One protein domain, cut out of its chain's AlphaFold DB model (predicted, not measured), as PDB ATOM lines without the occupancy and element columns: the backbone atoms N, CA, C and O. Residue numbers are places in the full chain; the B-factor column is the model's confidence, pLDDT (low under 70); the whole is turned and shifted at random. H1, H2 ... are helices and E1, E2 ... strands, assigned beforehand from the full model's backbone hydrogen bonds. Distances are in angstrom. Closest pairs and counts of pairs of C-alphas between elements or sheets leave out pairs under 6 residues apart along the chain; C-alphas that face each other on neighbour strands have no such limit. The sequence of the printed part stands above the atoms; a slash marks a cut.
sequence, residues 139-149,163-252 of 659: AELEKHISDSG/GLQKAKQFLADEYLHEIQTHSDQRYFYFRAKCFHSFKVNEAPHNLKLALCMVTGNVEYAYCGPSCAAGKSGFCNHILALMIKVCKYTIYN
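What this domain is: This is residues 139 to 149 and 163 to 252 of the 659 residues of the protein "YqaJ domain-containing protein" of Stylophora pistillata (UniProt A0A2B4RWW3). Picture a twisted wall of four antiparallel strands, E1 to E4, with the long helix H3 packed over one of its faces and H2 packed on H3 at a steep angle. H1 is a short piece beside H3 that grazes the sheet near E4, and residues 247 to 252, with the last part of H3, stick out. The printed part has 101 residues with three named helices and four named strands, in the order H1 H2 E1 E2 E3 E4 H3; the class is mixed, helices and strands, and the sheet's order is E1 E2 E3 E4. The whole is compact, with a radius of gyration of the C-alphas of 12.9 A, and rounded, spanning 39 by 29 by 28 A.

How they stand to each other: Begin with the sheet: E1, residues 176 to 183, E2, residues 187 to 194, E3, residues 205 to 212, and E4, residues 218 to 223, form a meander, each strand the antiparallel neighbour of the one before. E1 and E2 are a hairpin; look at N 180 and O 191, 2.8 A apart and within hydrogen-bond range. In the hairpin of E2 and E3, N 190 and O 209 are within that range at 2.8 A, and in the hairpin of E3 and E4, N 208 and O 222 are at 2.8 A. E1 and E4, the edge strands, are apart. H3, residues 236 to 250, is on one face of the sheet, two layers in all; its closest C-alphas to E4 are those of Ile 238 and Cys 223, 6.3 A apart. H2, residues 163 to 172, touches H3 at a steep tilt of 64 degrees, the same way, the closest C-alphas being those of Ala 167 and Ala 240, 4.4 A apart; H2 is not on the sheet. H1, residues 139 to 147, only grazes the sheet with residues 140 to 145, and the closest C-alphas of H1 and E4 are those of His 144 and Val 218, 6.4 A apart. H1 and H3 are close but not clearly touching, with the C-alphas of Leu 141 and Met 242 closest at 7.1 A. In H1, H2 and H3 every O i to N i+4 pair is within hydrogen-bond range.

Where its parts are: Find C-alpha 176 at (147.431, 114.156, 74.489), where E1 begins; it is 20.3 A long, E2 22.0 A, E3 23.3 A and E4 13.9 A. H3 runs 20.7 A to C-alpha 250 at (139.763, 124.242, 87.707). H1, 12.2 A long, starts at C-alpha 139, (129.084, 119.012, 85.837), and H2 is 14.3 A long.

The domain as a whole: The two C-alphas farthest apart are those of Asn 201 and Val 214, at 39.7 A. Residues 150 to 162 are not printed, and C-alphas 149 and 163 are 14.4 A apart across the cut. The link from E4 to H3, residues 224 to 235, is long. The mean pLDDT of the printed part is 79.8; look for values under 70 at residues 148 to 149, 163 to 174, 197 to 201 and 250 to 252.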
ATOM      1  N   ALA A 139     130.525 118.958  86.068       72.31
ATOM      2  CA  ALA A 139     129.084 119.012  85.837       72.31
ATOM      3  C   ALA A 139     128.737 118.937  84.340       72.31
ATOM      4  O   ALA A 139     127.929 118.106  83.936       72.31
ATOM      5  N   GLU A 140     129.399 119.733  83.493       83.94
ATOM      6  CA  GLU A 140     129.174 119.718  82.041       83.94
ATOM      7  C   GLU A 140     129.628 118.395  81.406       83.94
ATOM      8  O   GLU A 140     128.971 117.880  80.497       83.94
ATOM      9  N   LEU A 141     130.723 117.810  81.908       80.25
ATOM     10  CA  LEU A 141     131.186 116.487  81.489       80.25
ATOM     11  C   LEU A 141     130.173 115.387  81.842       80.25
ATOM     12  O   LEU A 141     129.863 114.543  81.002       80.25
ATOM     13  N   GLU A 142     129.650 115.380  83.068       75.00
ATOM     14  CA  GLU A 142     128.651 114.403  83.514       75.00
ATOM     15  C   GLU A 142     127.324 114.572  82.774       75.00
ATOM     16  O   GLU A 142     126.739 113.572  82.362       75.00
ATOM     17  N   LYS A 143     126.906 115.814  82.509       78.81
ATOM     18  CA  LYS A 143     125.746 116.114  81.668       78.81
ATOM     19  C   LYS A 143     125.913 115.547  80.258       78.81
ATOM     20  O   LYS A 143     125.062 114.789  79.811       78.81
ATOM     21  N   HIS A 144     127.053 115.796  79.608       82.81
ATOM     22  CA  HIS A 144     127.340 115.234  78.286       82.81
ATOM     23  C   HIS A 144     127.295 113.694  78.282       82.81
ATOM     24  O   HIS A 144     126.779 113.084  77.346       82.81
ATOM     25  N   ILE A 145     127.804 113.047  79.338       77.31
ATOM     26  CA  ILE A 145     127.729 111.587  79.496       77.31
ATOM     27  C   ILE A 145     126.282 111.125  79.714       77.31
ATOM     28  O   ILE A 145     125.881 110.114  79.135       77.31
ATOM     29  N   SER A 146     125.494 111.838  80.518       72.19
ATOM     30  CA  SER A 146     124.086 111.520  80.784       72.19
ATOM     31  C   SER A 146     123.236 111.601  79.514       72.19
ATOM     32  O   SER A 146     122.493 110.667  79.207       72.19
ATOM     33  N   ASP A 147     123.434 112.655  78.720       70.38
ATOM     34  CA  ASP A 147     122.728 112.905  77.458       70.38
ATOM     35  C   ASP A 147     123.013 111.821  76.395       70.38
ATOM     36  O   ASP A 147     122.259 111.654  75.441       70.38
ATOM     37  N   SER A 148     124.061 111.010  76.586       66.44
ATOM     38  CA  SER A 148     124.388 109.858  75.730       66.44
ATOM     39  C   SER A 148     123.502 108.623  75.939       66.44
ATOM     40  O   SER A 148     123.665 107.622  75.237       66.44
ATOM     41  N   GLY A 149     122.627 108.634  76.953       53.91
ATOM     42  CA  GLY A 149     121.794 107.488  77.338       53.91
ATOM     43  C   GLY A 149     122.527 106.391  78.126       53.91
ATOM     44  O   GLY A 149     121.924 105.388  78.511       53.91
ATOM     45  N   GLY A 163     135.110 103.579  80.636       58.03
ATOM     46  CA  GLY A 163     135.652 104.568  79.699       58.03
ATOM     47  C   GLY A 163     136.286 105.799  80.361       58.03
ATOM     48  O   GLY A 163     137.319 106.271  79.897       58.03
ATOM     49  N   LEU A 164     135.742 106.278  81.485       62.47
ATOM     50  CA  LEU A 164     136.292 107.409  82.240       62.47
ATOM     51  C   LEU A 164     137.574 107.015  82.994       62.47
ATOM     52  O   LEU A 164     138.505 107.810  83.082       62.47
ATOM     53  N   GLN A 165     137.652 105.777  83.495       60.84
ATOM     54  CA  GLN A 165     138.873 105.249  84.119       60.84
ATOM     55  C   GLN A 165     140.016 105.144  83.099       60.84
ATOM     56  O   GLN A 165     141.118 105.623  83.353       60.84
ATOM     57  N   LYS A 166     139.734 104.615  81.900       64.94
ATOM     58  CA  LYS A 166     140.707 104.600  80.798       64.94
ATOM     59  C   LYS A 166     141.074 106.011  80.338       64.94
ATOM     60  O   LYS A 166     142.246 106.280  80.127       64.94
ATOM     61  N   ALA A 167     140.117 106.931  80.232       65.12
ATOM     62  CA  ALA A 167     140.391 108.325  79.874       65.12
ATOM     63  C   ALA A 167     141.345 109.022  80.865       65.12
ATOM     64  O   ALA A 167     142.244 109.747  80.444       65.12
ATOM     65  N   LYS A 168     141.201 108.764  82.173       66.50
ATOM     66  CA  LYS A 168     142.147 109.243  83.195       66.50
ATOM     67  C   LYS A 168     143.553 108.680  82.996       66.50
ATOM     68  O   LYS A 168     144.513 109.420  83.163       66.50
ATOM     69  N   GLN A 169     143.670 107.410  82.609       63.41
ATOM     70  CA  GLN A 169     144.955 106.788  82.285       63.41
ATOM     71  C   GLN A 169     145.613 107.455  81.072       63.41
ATOM     72  O   GLN A 169     146.771 107.838  81.145       63.41
ATOM     73  N   PHE A 170     144.849 107.694  80.000       64.19
ATOM     74  CA  PHE A 170     145.350 108.397  78.812       64.19
ATOM     75  C   PHE A 170     145.882 109.799  79.128       64.19
ATOM     76  O   PHE A 170     146.812 110.269  78.480       64.19
ATOM     77  N   LEU A 171     145.277 110.463  80.114       64.06
ATOM     78  CA  LEU A 171     145.703 111.771  80.590       64.06
ATOM     79  C   LEU A 171     146.955 111.710  81.477       64.06
ATOM     80  O   LEU A 171     147.752 112.638  81.436       64.06
ATOM     81  N   ALA A 172     147.083 110.668  82.302       58.34
ATOM     82  CA  ALA A 172     148.221 110.462  83.198       58.34
ATOM     83  C   ALA A 172     149.480 110.009  82.447       58.34
ATOM     84  O   ALA A 172     150.577 110.403  82.809       58.34
ATOM     85  N   ASP A 173     149.301 109.237  81.377       53.94
ATOM     86  CA  ASP A 173     150.379 108.756  80.508       53.94
ATOM     87  C   ASP A 173     150.704 109.759  79.371       53.94
ATOM     88  O   ASP A 173     151.331 109.402  78.377       53.94
ATOM     89  N   GLU A 174     150.216 111.001  79.489       66.00
ATOM     90  CA  GLU A 174     150.484 112.147  78.605       66.00
ATOM     91  C   GLU A 174     150.227 111.959  77.100       66.00
ATOM     92  O   GLU A 174     150.719 112.726  76.285       66.00
ATOM     93  N   TYR A 175     149.364 111.026  76.691       74.69
ATOM     94  CA  TYR A 175     149.118 110.746  75.268       74.69
ATOM     95  C   TYR A 175     148.448 111.883  74.471       74.69
ATOM     96  O   TYR A 175     148.253 111.739  73.260       74.69
ATOM     97  N   LEU A 176     148.053 112.987  75.116       80.69
ATOM     98  CA  LEU A 176     147.431 114.156  74.489       80.69
ATOM     99  C   LEU A 176     148.469 115.231  74.173       80.69
ATOM    100  O   LEU A 176     148.992 115.890  75.066       80.69
ATOM    101  N   HIS A 177     148.665 115.495  72.886       81.81
ATOM    102  CA  HIS A 177     149.623 116.478  72.396       81.81
ATOM    103  C   HIS A 177     148.963 117.499  71.471       81.81
ATOM    104  O   HIS A 177     147.841 117.313  70.992       81.81
ATOM    105  N   GLU A 178     149.692 118.585  71.207       86.12
ATOM    106  CA  GLU A 178     149.299 119.644  70.268       86.12
ATOM    107  C   GLU A 178     147.876 120.172  70.511       86.12
ATOM    108  O   GLU A 178     147.100 120.387  69.578       86.12
ATOM    109  N   ILE A 179     147.515 120.367  71.783       90.81
ATOM    110  CA  ILE A 179     146.222 120.948  72.132       90.81
ATOM    111  C   ILE A 179     146.206 122.393  71.636       90.81
ATOM    112  O   ILE A 179     147.021 123.220  72.039       90.81
ATOM    113  N   GLN A 180     145.260 122.687  70.756       93.19
ATOM    114  CA  GLN A 180     145.050 124.001  70.176       93.19
ATOM    115  C   GLN A 180     143.598 124.418  70.349       93.19
ATOM    116  O   GLN A 180     142.684 123.594  70.419       93.19
ATOM    117  N   THR A 181     143.406 125.724  70.400       93.69
ATOM    118  CA  THR A 181     142.151 126.385  70.736       93.69
ATOM    119  C   THR A 181     141.789 127.405  69.671       93.69
ATOM    120  O   THR A 181     142.660 127.990  69.021       93.69
ATOM    121  N   HIS A 182     140.494 127.605  69.483       92.25
ATOM    122  CA  HIS A 182     139.931 128.686  68.684       92.25
ATOM    123  C   HIS A 182     138.603 129.097  69.320       92.25
ATOM    124  O   HIS A 182     137.973 128.303  70.010       92.25
ATOM    125  N   SER A 183     138.126 130.309  69.068       89.69
ATOM    126  CA  SER A 183     136.786 130.726  69.489       89.69
ATOM    127  C   SER A 183     136.109 131.545  68.404       89.69
ATOM    128  O   SER A 183     136.784 132.306  67.712       89.69
ATOM    129  N   ASP A 184     134.800 131.395  68.268       86.06
ATOM    130  CA  ASP A 184     133.949 132.313  67.514       86.06
ATOM    131  C   ASP A 184     132.819 132.851  68.414       86.06
ATOM    132  O   ASP A 184     132.893 132.777  69.642       86.06
ATOM    133  N   GLN A 185     131.782 133.440  67.816       78.31
ATOM    134  CA  GLN A 185     130.660 134.027  68.556       78.31
ATOM    135  C   GLN A 185     129.783 132.995  69.287       78.31
ATOM    136  O   GLN A 185     129.063 133.351  70.224       78.31
ATOM    137  N   ARG A 186     129.790 131.732  68.847       81.81
ATOM    138  CA  ARG A 186     128.904 130.666  69.332       81.81
ATOM    139  C   ARG A 186     129.662 129.586  70.092       81.81
ATOM    140  O   ARG A 186     129.167 129.125  71.121       81.81
ATOM    141  N   TYR A 187     130.850 129.215  69.630       90.94
ATOM    142  CA  TYR A 187     131.569 128.051  70.122       90.94
ATOM    143  C   TYR A 187     133.030 128.345  70.465       90.94
ATOM    144  O   TYR A 187     133.715 129.154  69.834       90.94
ATOM    145  N   PHE A 188     133.506 127.631  71.480       92.69
ATOM    146  CA  PHE A 188     134.912 127.502  71.812       92.69
ATOM    147  C   PHE A 188     135.392 126.125  71.370       92.69
ATOM    148  O   PHE A 188     134.842 125.103  71.777       92.69
ATOM    149  N   TYR A 189     136.412 126.093  70.528       94.12
ATOM    150  CA  TYR A 189     136.894 124.888  69.879       94.12
ATOM    151  C   TYR A 189     138.206 124.425  70.485       94.12
ATOM    152  O   TYR A 189     139.113 125.220  70.718       94.12
ATOM    153  N   PHE A 190     138.335 123.111  70.613       94.62
ATOM    154  CA  PHE A 190     139.581 122.412  70.862       94.62
ATOM    155  C   PHE A 190     139.872 121.452  69.712       94.62
ATOM    156  O   PHE A 190     138.985 120.750  69.215       94.62
ATOM    157  N   ARG A 191     141.145 121.374  69.337       93.56
ATOM    158  CA  ARG A 191     141.691 120.249  68.581       93.56
ATOM    159  C   ARG A 191     142.940 119.736  69.274       93.56
ATOM    160  O   ARG A 191     143.664 120.517  69.879       93.56
ATOM    161  N   ALA A 192     143.167 118.436  69.208       92.81
ATOM    162  CA  ALA A 192     144.327 117.805  69.823       92.81
ATOM    163  C   ALA A 192     144.702 116.531  69.065       92.81
ATOM    164  O   ALA A 192     143.889 115.977  68.320       92.81
ATOM    165  N   LYS A 193     145.915 116.044  69.295       89.75
ATOM    166  CA  LYS A 193     146.369 114.731  68.842       89.75
ATOM    167  C   LYS A 193     146.435 113.786  70.033       89.75
ATOM    168  O   LYS A 193     146.951 114.162  71.079       89.75
ATOM    169  N   CYS A 194     145.922 112.571  69.877       85.94
ATOM    170  CA  CYS A 194     146.041 111.519  70.884       85.94
ATOM    171  C   CYS A 194     146.807 110.331  70.309       85.94
ATOM    172  O   CYS A 194     146.331 109.701  69.362       85.94
ATOM    173  N   PHE A 195     147.978 110.025  70.861       80.88
ATOM    174  CA  PHE A 195     148.778 108.884  70.414       80.88
ATOM    175  C   PHE A 195     148.229 107.564  70.967       80.88
ATOM    176  O   PHE A 195     147.513 107.523  71.969       80.88
ATOM    177  N   HIS A 196     148.538 106.473  70.268       74.94
ATOM    178  CA  HIS A 196     148.090 105.134  70.628       74.94
ATOM    179  C   HIS A 196     148.929 104.572  71.780       74.94
ATOM    180  O   HIS A 196     150.155 104.545  71.697       74.94
ATOM    181  N   SER A 197     148.280 104.009  72.801       63.03
ATOM    182  CA  SER A 197     148.960 103.540  74.017       63.03
ATOM    183  C   SER A 197     149.971 102.397  73.812       63.03
ATOM    184  O   SER A 197     150.848 102.203  74.644       63.03
ATOM    185  N   PHE A 198     149.870 101.639  72.712       55.72
ATOM    186  CA  PHE A 198     150.745 100.488  72.411       55.72
ATOM    187  C   PHE A 198     151.328 100.493  70.993       55.72
ATOM    188  O   PHE A 198     151.974  99.531  70.586       55.72
ATOM    189  N   LYS A 199     151.083 101.550  70.215       61.41
ATOM    190  CA  LYS A 199     151.448 101.594  68.795       61.41
ATOM    191  C   LYS A 199     152.130 102.910  68.462       61.41
ATOM    192  O   LYS A 199     151.577 103.770  67.785       61.41
ATOM    193  N   VAL A 200     153.351 103.033  68.971       56.09
ATOM    194  CA  VAL A 200     154.183 104.246  68.910       56.09
ATOM    195  C   VAL A 200     154.434 104.717  67.466       56.09
ATOM    196  O   VAL A 200     154.607 105.907  67.234       56.09
ATOM    197  N   ASN A 201     154.363 103.808  66.489       61.34
ATOM    198  CA  ASN A 201     154.609 104.100  65.073       61.34
ATOM    199  C   ASN A 201     153.340 104.424  64.256       61.34
ATOM    200  O   ASN A 201     153.444 104.703  63.064       61.34
ATOM    201  N   GLU A 202     152.141 104.361  64.846       76.38
ATOM    202  CA  GLU A 202     150.897 104.710  64.144       76.38
ATOM    203  C   GLU A 202     150.551 106.193  64.335       76.38
ATOM    204  O   GLU A 202     150.663 106.742  65.433       76.38
ATOM    205  N   ALA A 203     150.076 106.838  63.262       79.62
ATOM    206  CA  ALA A 203     149.685 108.246  63.288       79.62
ATOM    207  C   ALA A 203     148.607 108.517  64.360       79.62
ATOM    208  O   ALA A 203     147.659 107.737  64.474       79.62
ATOM    209  N   PRO A 204     148.698 109.618  65.128       85.31
ATOM    210  CA  PRO A 204     147.799 109.870  66.249       85.31
ATOM    211  C   PRO A 204     146.346 110.093  65.808       85.31
ATOM    212  O   PRO A 204     146.054 110.558  64.702       85.31
ATOM    213  N   HIS A 205     145.410 109.818  66.714       87.38
ATOM    214  CA  HIS A 205     144.016 110.192  66.536       87.38
ATOM    215  C   HIS A 205     143.858 111.715  66.572       87.38
ATOM    216  O   HIS A 205     144.356 112.380  67.479       87.38
ATOM    217  N   ASN A 206     143.104 112.262  65.618       90.50
ATOM    218  CA  ASN A 206     142.798 113.691  65.561       90.50
ATOM    219  C   ASN A 206     141.487 113.972  66.295       90.50
ATOM    220  O   ASN A 206     140.420 113.546  65.851       90.50
ATOM    221  N   LEU A 207     141.571 114.672  67.417       93.12
ATOM    222  CA  LEU A 207     140.446 115.015  68.273       93.12
ATOM    223  C   LEU A 207     139.909 116.399  67.913       93.12
ATOM    224  O   LEU A 207     140.680 117.325  67.663       93.12
ATOM    225  N   LYS A 208     138.586 116.539  67.934       93.88
ATOM    226  CA  LYS A 208     137.854 117.794  67.762       93.88
ATOM    227  C   LYS A 208     136.762 117.884  68.820       93.88
ATOM    228  O   LYS A 208     135.996 116.939  68.986       93.88
ATOM    229  N   LEU A 209     136.680 119.013  69.509       94.31
ATOM    230  CA  LEU A 209     135.689 119.285  70.547       94.31
ATOM    231  C   LEU A 209     135.211 120.734  70.404       94.31
ATOM    232  O   LEU A 209     136.034 121.626  70.222       94.31
ATOM    233  N   ALA A 210     133.904 120.971  70.462       93.75
ATOM    234  CA  ALA A 210     133.309 122.304  70.466       93.75
ATOM    235  C   ALA A 210     132.391 122.455  71.680       93.75
ATOM    236  O   ALA A 210     131.492 121.640  71.897       93.75
ATOM    237  N   LEU A 211     132.627 123.506  72.457       92.69
ATOM    238  CA  LEU A 211     131.837 123.881  73.621       92.69
ATOM    239  C   LEU A 211     131.008 125.120  73.302       92.69
ATOM    240  O   LEU A 211     131.495 126.040  72.647       92.69
ATOM    241  N   CYS A 212     129.780 125.191  73.802       88.50
ATOM    242  CA  CYS A 212     128.990 126.414  73.747       88.50
ATOM    243  C   CYS A 212     129.673 127.529  74.557       88.50
ATOM    244  O   CYS A 212     129.951 127.366  75.746       88.50
ATOM    245  N   MET A 213     129.887 128.695  73.942       83.50
ATOM    246  CA  MET A 213     130.552 129.844  74.580       83.50
ATOM    247  C   MET A 213     129.812 130.390  75.808       83.50
ATOM    248  O   MET A 213     130.433 131.057  76.642       83.50
ATOM    249  N   VAL A 214     128.500 130.151  75.905       79.06
ATOM    250  CA  VAL A 214     127.647 130.652  76.993       79.06
ATOM    251  C   VAL A 214     127.433 129.599  78.067       79.06
ATOM    252  O   VAL A 214     127.601 129.901  79.242       79.06
ATOM    253  N   THR A 215     127.033 128.388  77.673       80.00
ATOM    254  CA  THR A 215     126.600 127.351  78.620       80.00
ATOM    255  C   THR A 215     127.712 126.389  79.011       80.00
ATOM    256  O   THR A 215     127.531 125.645  79.962       80.00
ATOM    257  N   GLY A 216     128.823 126.343  78.268       83.12
ATOM    258  CA  GLY A 216     129.866 125.334  78.461       83.12
ATOM    259  C   GLY A 216     129.482 123.929  77.983       83.12
ATOM    260  O   GLY A 216     130.338 123.054  77.957       83.12
ATOM    261  N   ASN A 217     128.238 123.696  77.543       85.94
ATOM    262  CA  ASN A 217     127.809 122.381  77.063       85.94
ATOM    263  C   ASN A 217     128.667 121.912  75.879       85.94
ATOM    264  O   ASN A 217     129.069 122.711  75.028       85.94
ATOM    265  N   VAL A 218     128.883 120.599  75.792       89.75
ATOM    266  CA  VAL A 218     129.509 119.967  74.628       89.75
ATOM    267  C   VAL A 218     128.508 119.942  73.476       89.75
ATOM    268  O   VAL A 218     127.506 119.239  73.539       89.75
ATOM    269  N   GLU A 219     128.800 120.686  72.414       88.88
ATOM    270  CA  GLU A 219     127.938 120.787  71.228       88.88
ATOM    271  C   GLU A 219     128.430 119.895  70.081       88.88
ATOM    272  O   GLU A 219     127.662 119.528  69.195       88.88
ATOM    273  N   TYR A 220     129.715 119.532  70.097       90.38
ATOM    274  CA  TYR A 220     130.298 118.579  69.157       90.38
ATOM    275  C   TYR A 220     131.535 117.921  69.753       90.38
ATOM    276  O   TYR A 220     132.395 118.605  70.309       90.38
ATOM    277  N   ALA A 221     131.672 116.608  69.582       90.62
ATOM    278  CA  ALA A 221     132.870 115.885  69.976       90.62
ATOM    279  C   ALA A 221     133.154 114.736  69.004       90.62
ATOM    280  O   ALA A 221     132.286 113.917  68.718       90.62
ATOM    281  N   TYR A 222     134.380 114.673  68.486       90.06
ATOM    282  CA  TYR A 222     134.756 113.717  67.454       90.06
ATOM    283  C   TYR A 222     136.225 113.326  67.548       90.06
ATOM    284  O   TYR A 222     137.119 114.172  67.523       90.06
ATOM    285  N   CYS A 223     136.476 112.022  67.588       88.88
ATOM    286  CA  CYS A 223     137.802 111.444  67.410       88.88
ATOM    287  C   CYS A 223     137.872 110.902  65.984       88.88
ATOM    288  O   CYS A 223     136.976 110.160  65.596       88.88
ATOM    289  N   GLY A 224     138.898 111.286  65.223       85.19
ATOM    290  CA  GLY A 224     139.072 111.002  63.795       85.19
ATOM    291  C   GLY A 224     138.767 109.564  63.342       85.19
ATOM    292  O   GLY A 224     138.641 108.657  64.162       85.19
ATOM    293  N   PRO A 225     138.727 109.308  62.023       81.62
ATOM    294  CA  PRO A 225     138.272 108.030  61.465       81.62
ATOM    295  C   PRO A 225     139.122 106.826  61.898       81.62
ATOM    296  O   PRO A 225     138.640 105.699  61.854       81.62
ATOM    297  N   SER A 226     140.352 107.054  62.372       83.44
ATOM    298  CA  SER A 226     141.206 106.021  62.968       83.44
ATOM    299  C   SER A 226     140.680 105.472  64.302       83.44
ATOM    300  O   SER A 226     141.158 104.446  64.773       83.44
ATOM    301  N   CYS A 227     139.690 106.114  64.925       83.44
ATOM    302  CA  CYS A 227     139.050 105.645  66.147       83.44
ATOM    303  C   CYS A 227     137.653 105.095  65.842       83.44
ATOM    304  O   CYS A 227     136.737 105.854  65.529       83.44
ATOM    305  N   ALA A 228     137.459 103.784  66.018       81.12
ATOM    306  CA  ALA A 228     136.176 103.119  65.758       81.12
ATOM    307  C   ALA A 228     135.006 103.727  66.560       81.12
ATOM    308  O   ALA A 228     133.919 103.936  66.031       81.12
ATOM    309  N   ALA A 229     135.245 104.085  67.826       80.12
ATOM    310  CA  ALA A 229     134.256 104.743  68.683       80.12
ATOM    311  C   ALA A 229     134.209 106.272  68.497       80.12
ATOM    312  O   ALA A 229     133.489 106.963  69.218       80.12
ATOM    313  N   GLY A 230     134.992 106.829  67.577       78.62
ATOM    314  CA  GLY A 230     135.258 108.259  67.511       78.62
ATOM    315  C   GLY A 230     134.080 109.121  67.070       78.62
ATOM    316  O   GLY A 230     133.952 110.246  67.550       78.62
ATOM    317  N   LYS A 231     133.173 108.558  66.261       80.31
ATOM    318  CA  LYS A 231     131.895 109.187  65.885       80.31
ATOM    319  C   LYS A 231     130.918 109.330  67.052       80.31
ATOM    320  O   LYS A 231     130.039 110.172  66.988       80.31
ATOM    321  N   SER A 232     131.071 108.532  68.112       78.50
ATOM    322  CA  SER A 232     130.153 108.597  69.253       78.50
ATOM    323  C   SER A 232     130.359 109.838  70.119       78.50
ATOM    324  O   SER A 232     129.478 110.166  70.895       78.50
ATOM    325  N   GLY A 233     131.527 110.489  70.060       80.75
ATOM    326  CA  GLY A 233     131.900 111.542  71.013       80.75
ATOM    327  C   GLY A 233     132.255 111.030  72.419       80.75
ATOM    328  O   GLY A 233     132.725 111.798  73.245       80.75
ATOM    329  N   PHE A 234     132.132 109.722  72.684       82.06
ATOM    330  CA  PHE A 234     132.359 109.107  74.004       82.06
ATOM    331  C   PHE A 234     133.530 108.121  74.032       82.06
ATOM    332  O   PHE A 234     133.584 107.235  74.889       82.06
ATOM    333  N   CYS A 235     134.455 108.209  73.076       85.81
ATOM    334  CA  CYS A 235     135.660 107.391  73.130       85.81
ATOM    335  C   CYS A 235     136.587 107.870  74.260       85.81
ATOM    336  O   CYS A 235     136.568 109.039  74.653       85.81
ATOM    337  N   ASN A 236     137.447 106.977  74.753       84.75
ATOM    338  CA  ASN A 236     138.362 107.292  75.857       84.75
ATOM    339  C   ASN A 236     139.273 108.491  75.538       84.75
ATOM    340  O   ASN A 236     139.609 109.247  76.440       84.75
ATOM    341  N   HIS A 237     139.628 108.694  74.264       86.19
ATOM    342  CA  HIS A 237     140.478 109.802  73.820       86.19
ATOM    343  C   HIS A 237     139.781 111.168  73.937       86.19
ATOM    344  O   HIS A 237     140.377 112.133  74.407       86.19
ATOM    345  N   ILE A 238     138.504 111.252  73.546       88.94
ATOM    346  CA  ILE A 238     137.719 112.490  73.661       88.94
ATOM    347  C   ILE A 238     137.402 112.792  75.119       88.94
ATOM    348  O   ILE A 238     137.550 113.934  75.549       88.94
ATOM    349  N   LEU A 239     137.057 111.768  75.902       87.06
ATOM    350  CA  LEU A 239     136.870 111.923  77.341       87.06
ATOM    351  C   LEU A 239     138.169 112.372  78.029       87.06
ATOM    352  O   LEU A 239     138.114 113.211  78.923       87.06
ATOM    353  N   ALA A 240     139.338 111.884  77.599       84.50
ATOM    354  CA  ALA A 240     140.624 112.339  78.131       84.50
ATOM    355  C   ALA A 240     140.854 113.830  77.839       84.50
ATOM    356  O   ALA A 240     141.241 114.578  78.739       84.50
ATOM    357  N   LEU A 241     140.549 114.280  76.613       89.94
ATOM    358  CA  LEU A 241     140.613 115.697  76.250       89.94
ATOM    359  C   LEU A 241     139.659 116.534  77.110       89.94
ATOM    360  O   LEU A 241     140.086 117.539  77.669       89.94
ATOM    361  N   MET A 242     138.409 116.100  77.288       90.06
ATOM    362  CA  MET A 242     137.440 116.783  78.151       90.06
ATOM    363  C   MET A 242     137.923 116.879  79.604       90.06
ATOM    364  O   MET A 242     137.806 117.940  80.207       90.06
ATOM    365  N   ILE A 243     138.534 115.826  80.159       82.25
ATOM    366  CA  ILE A 243     139.106 115.871  81.515       82.25
ATOM    367  C   ILE A 243     140.283 116.862  81.585       82.25
ATOM    368  O   ILE A 243     140.389 117.594  82.571       82.25
ATOM    369  N   LYS A 244     141.150 116.948  80.559       84.81
ATOM    370  CA  LYS A 244     142.201 117.990  80.497       84.81
ATOM    371  C   LYS A 244     141.577 119.391  80.456       84.81
ATOM    372  O   LYS A 244     142.046 120.274  81.165       84.81
ATOM    373  N   VAL A 245     140.492 119.581  79.701       88.44
ATOM    374  CA  VAL A 245     139.744 120.851  79.657       88.44
ATOM    375  C   VAL A 245     139.119 121.194  81.016       88.44
ATOM    376  O   VAL A 245     139.203 122.345  81.446       88.44
ATOM    377  N   CYS A 246     138.600 120.204  81.752       80.81
ATOM    378  CA  CYS A 246     138.168 120.406  83.137       80.81
ATOM    379  C   CYS A 246     139.311 120.905  84.021       80.81
ATOM    380  O   CYS A 246     139.124 121.843  84.791       80.81
ATOM    381  N   LYS A 247     140.508 120.313  83.895       74.06
ATOM    382  CA  LYS A 247     141.686 120.770  84.643       74.06
ATOM    383  C   LYS A 247     142.037 122.219  84.302       74.06
ATOM    384  O   LYS A 247     142.235 122.995  85.226       74.06
ATOM    385  N   TYR A 248     142.053 122.607  83.023       81.94
ATOM    386  CA  TYR A 248     142.318 124.003  82.642       81.94
ATOM    387  C   TYR A 248     141.366 124.984  83.328       81.94
ATOM    388  O   TYR A 248     141.798 126.026  83.811       81.94
ATOM    389  N   THR A 249     140.085 124.624  83.416       74.62
ATOM    390  CA  THR A 249     139.074 125.438  84.096       74.62
ATOM    391  C   THR A 249     139.319 125.493  85.607       74.62
ATOM    392  O   THR A 249     139.334 126.574  86.187       74.62
ATOM    393  N   ILE A 250     139.551 124.343  86.251       65.38
ATOM    394  CA  ILE A 250     139.763 124.242  87.707       65.38
ATOM    395  C   ILE A 250     141.009 125.016  88.154       65.38
ATOM    396  O   ILE A 250     140.973 125.698  89.174       65.38
ATOM    397  N   TYR A 251     142.096 124.932  87.389       63.19
ATOM    398  CA  TYR A 251     143.352 125.628  87.682       63.19
ATOM    399  C   TYR A 251     143.412 127.046  87.093       63.19
ATOM    400  O   TYR A 251     144.453 127.693  87.164       63.19
ATOM    401  N   ASN A 252     142.302 127.544  86.534       67.62
ATOM    402  CA  ASN A 252     142.173 128.889  85.971       67.62
ATOM    403  C   ASN A 252     143.275 129.239  84.945       67.62
ATOM    404  O   ASN A 252     143.846 130.334  84.947       67.62
TER     405      ASN A 252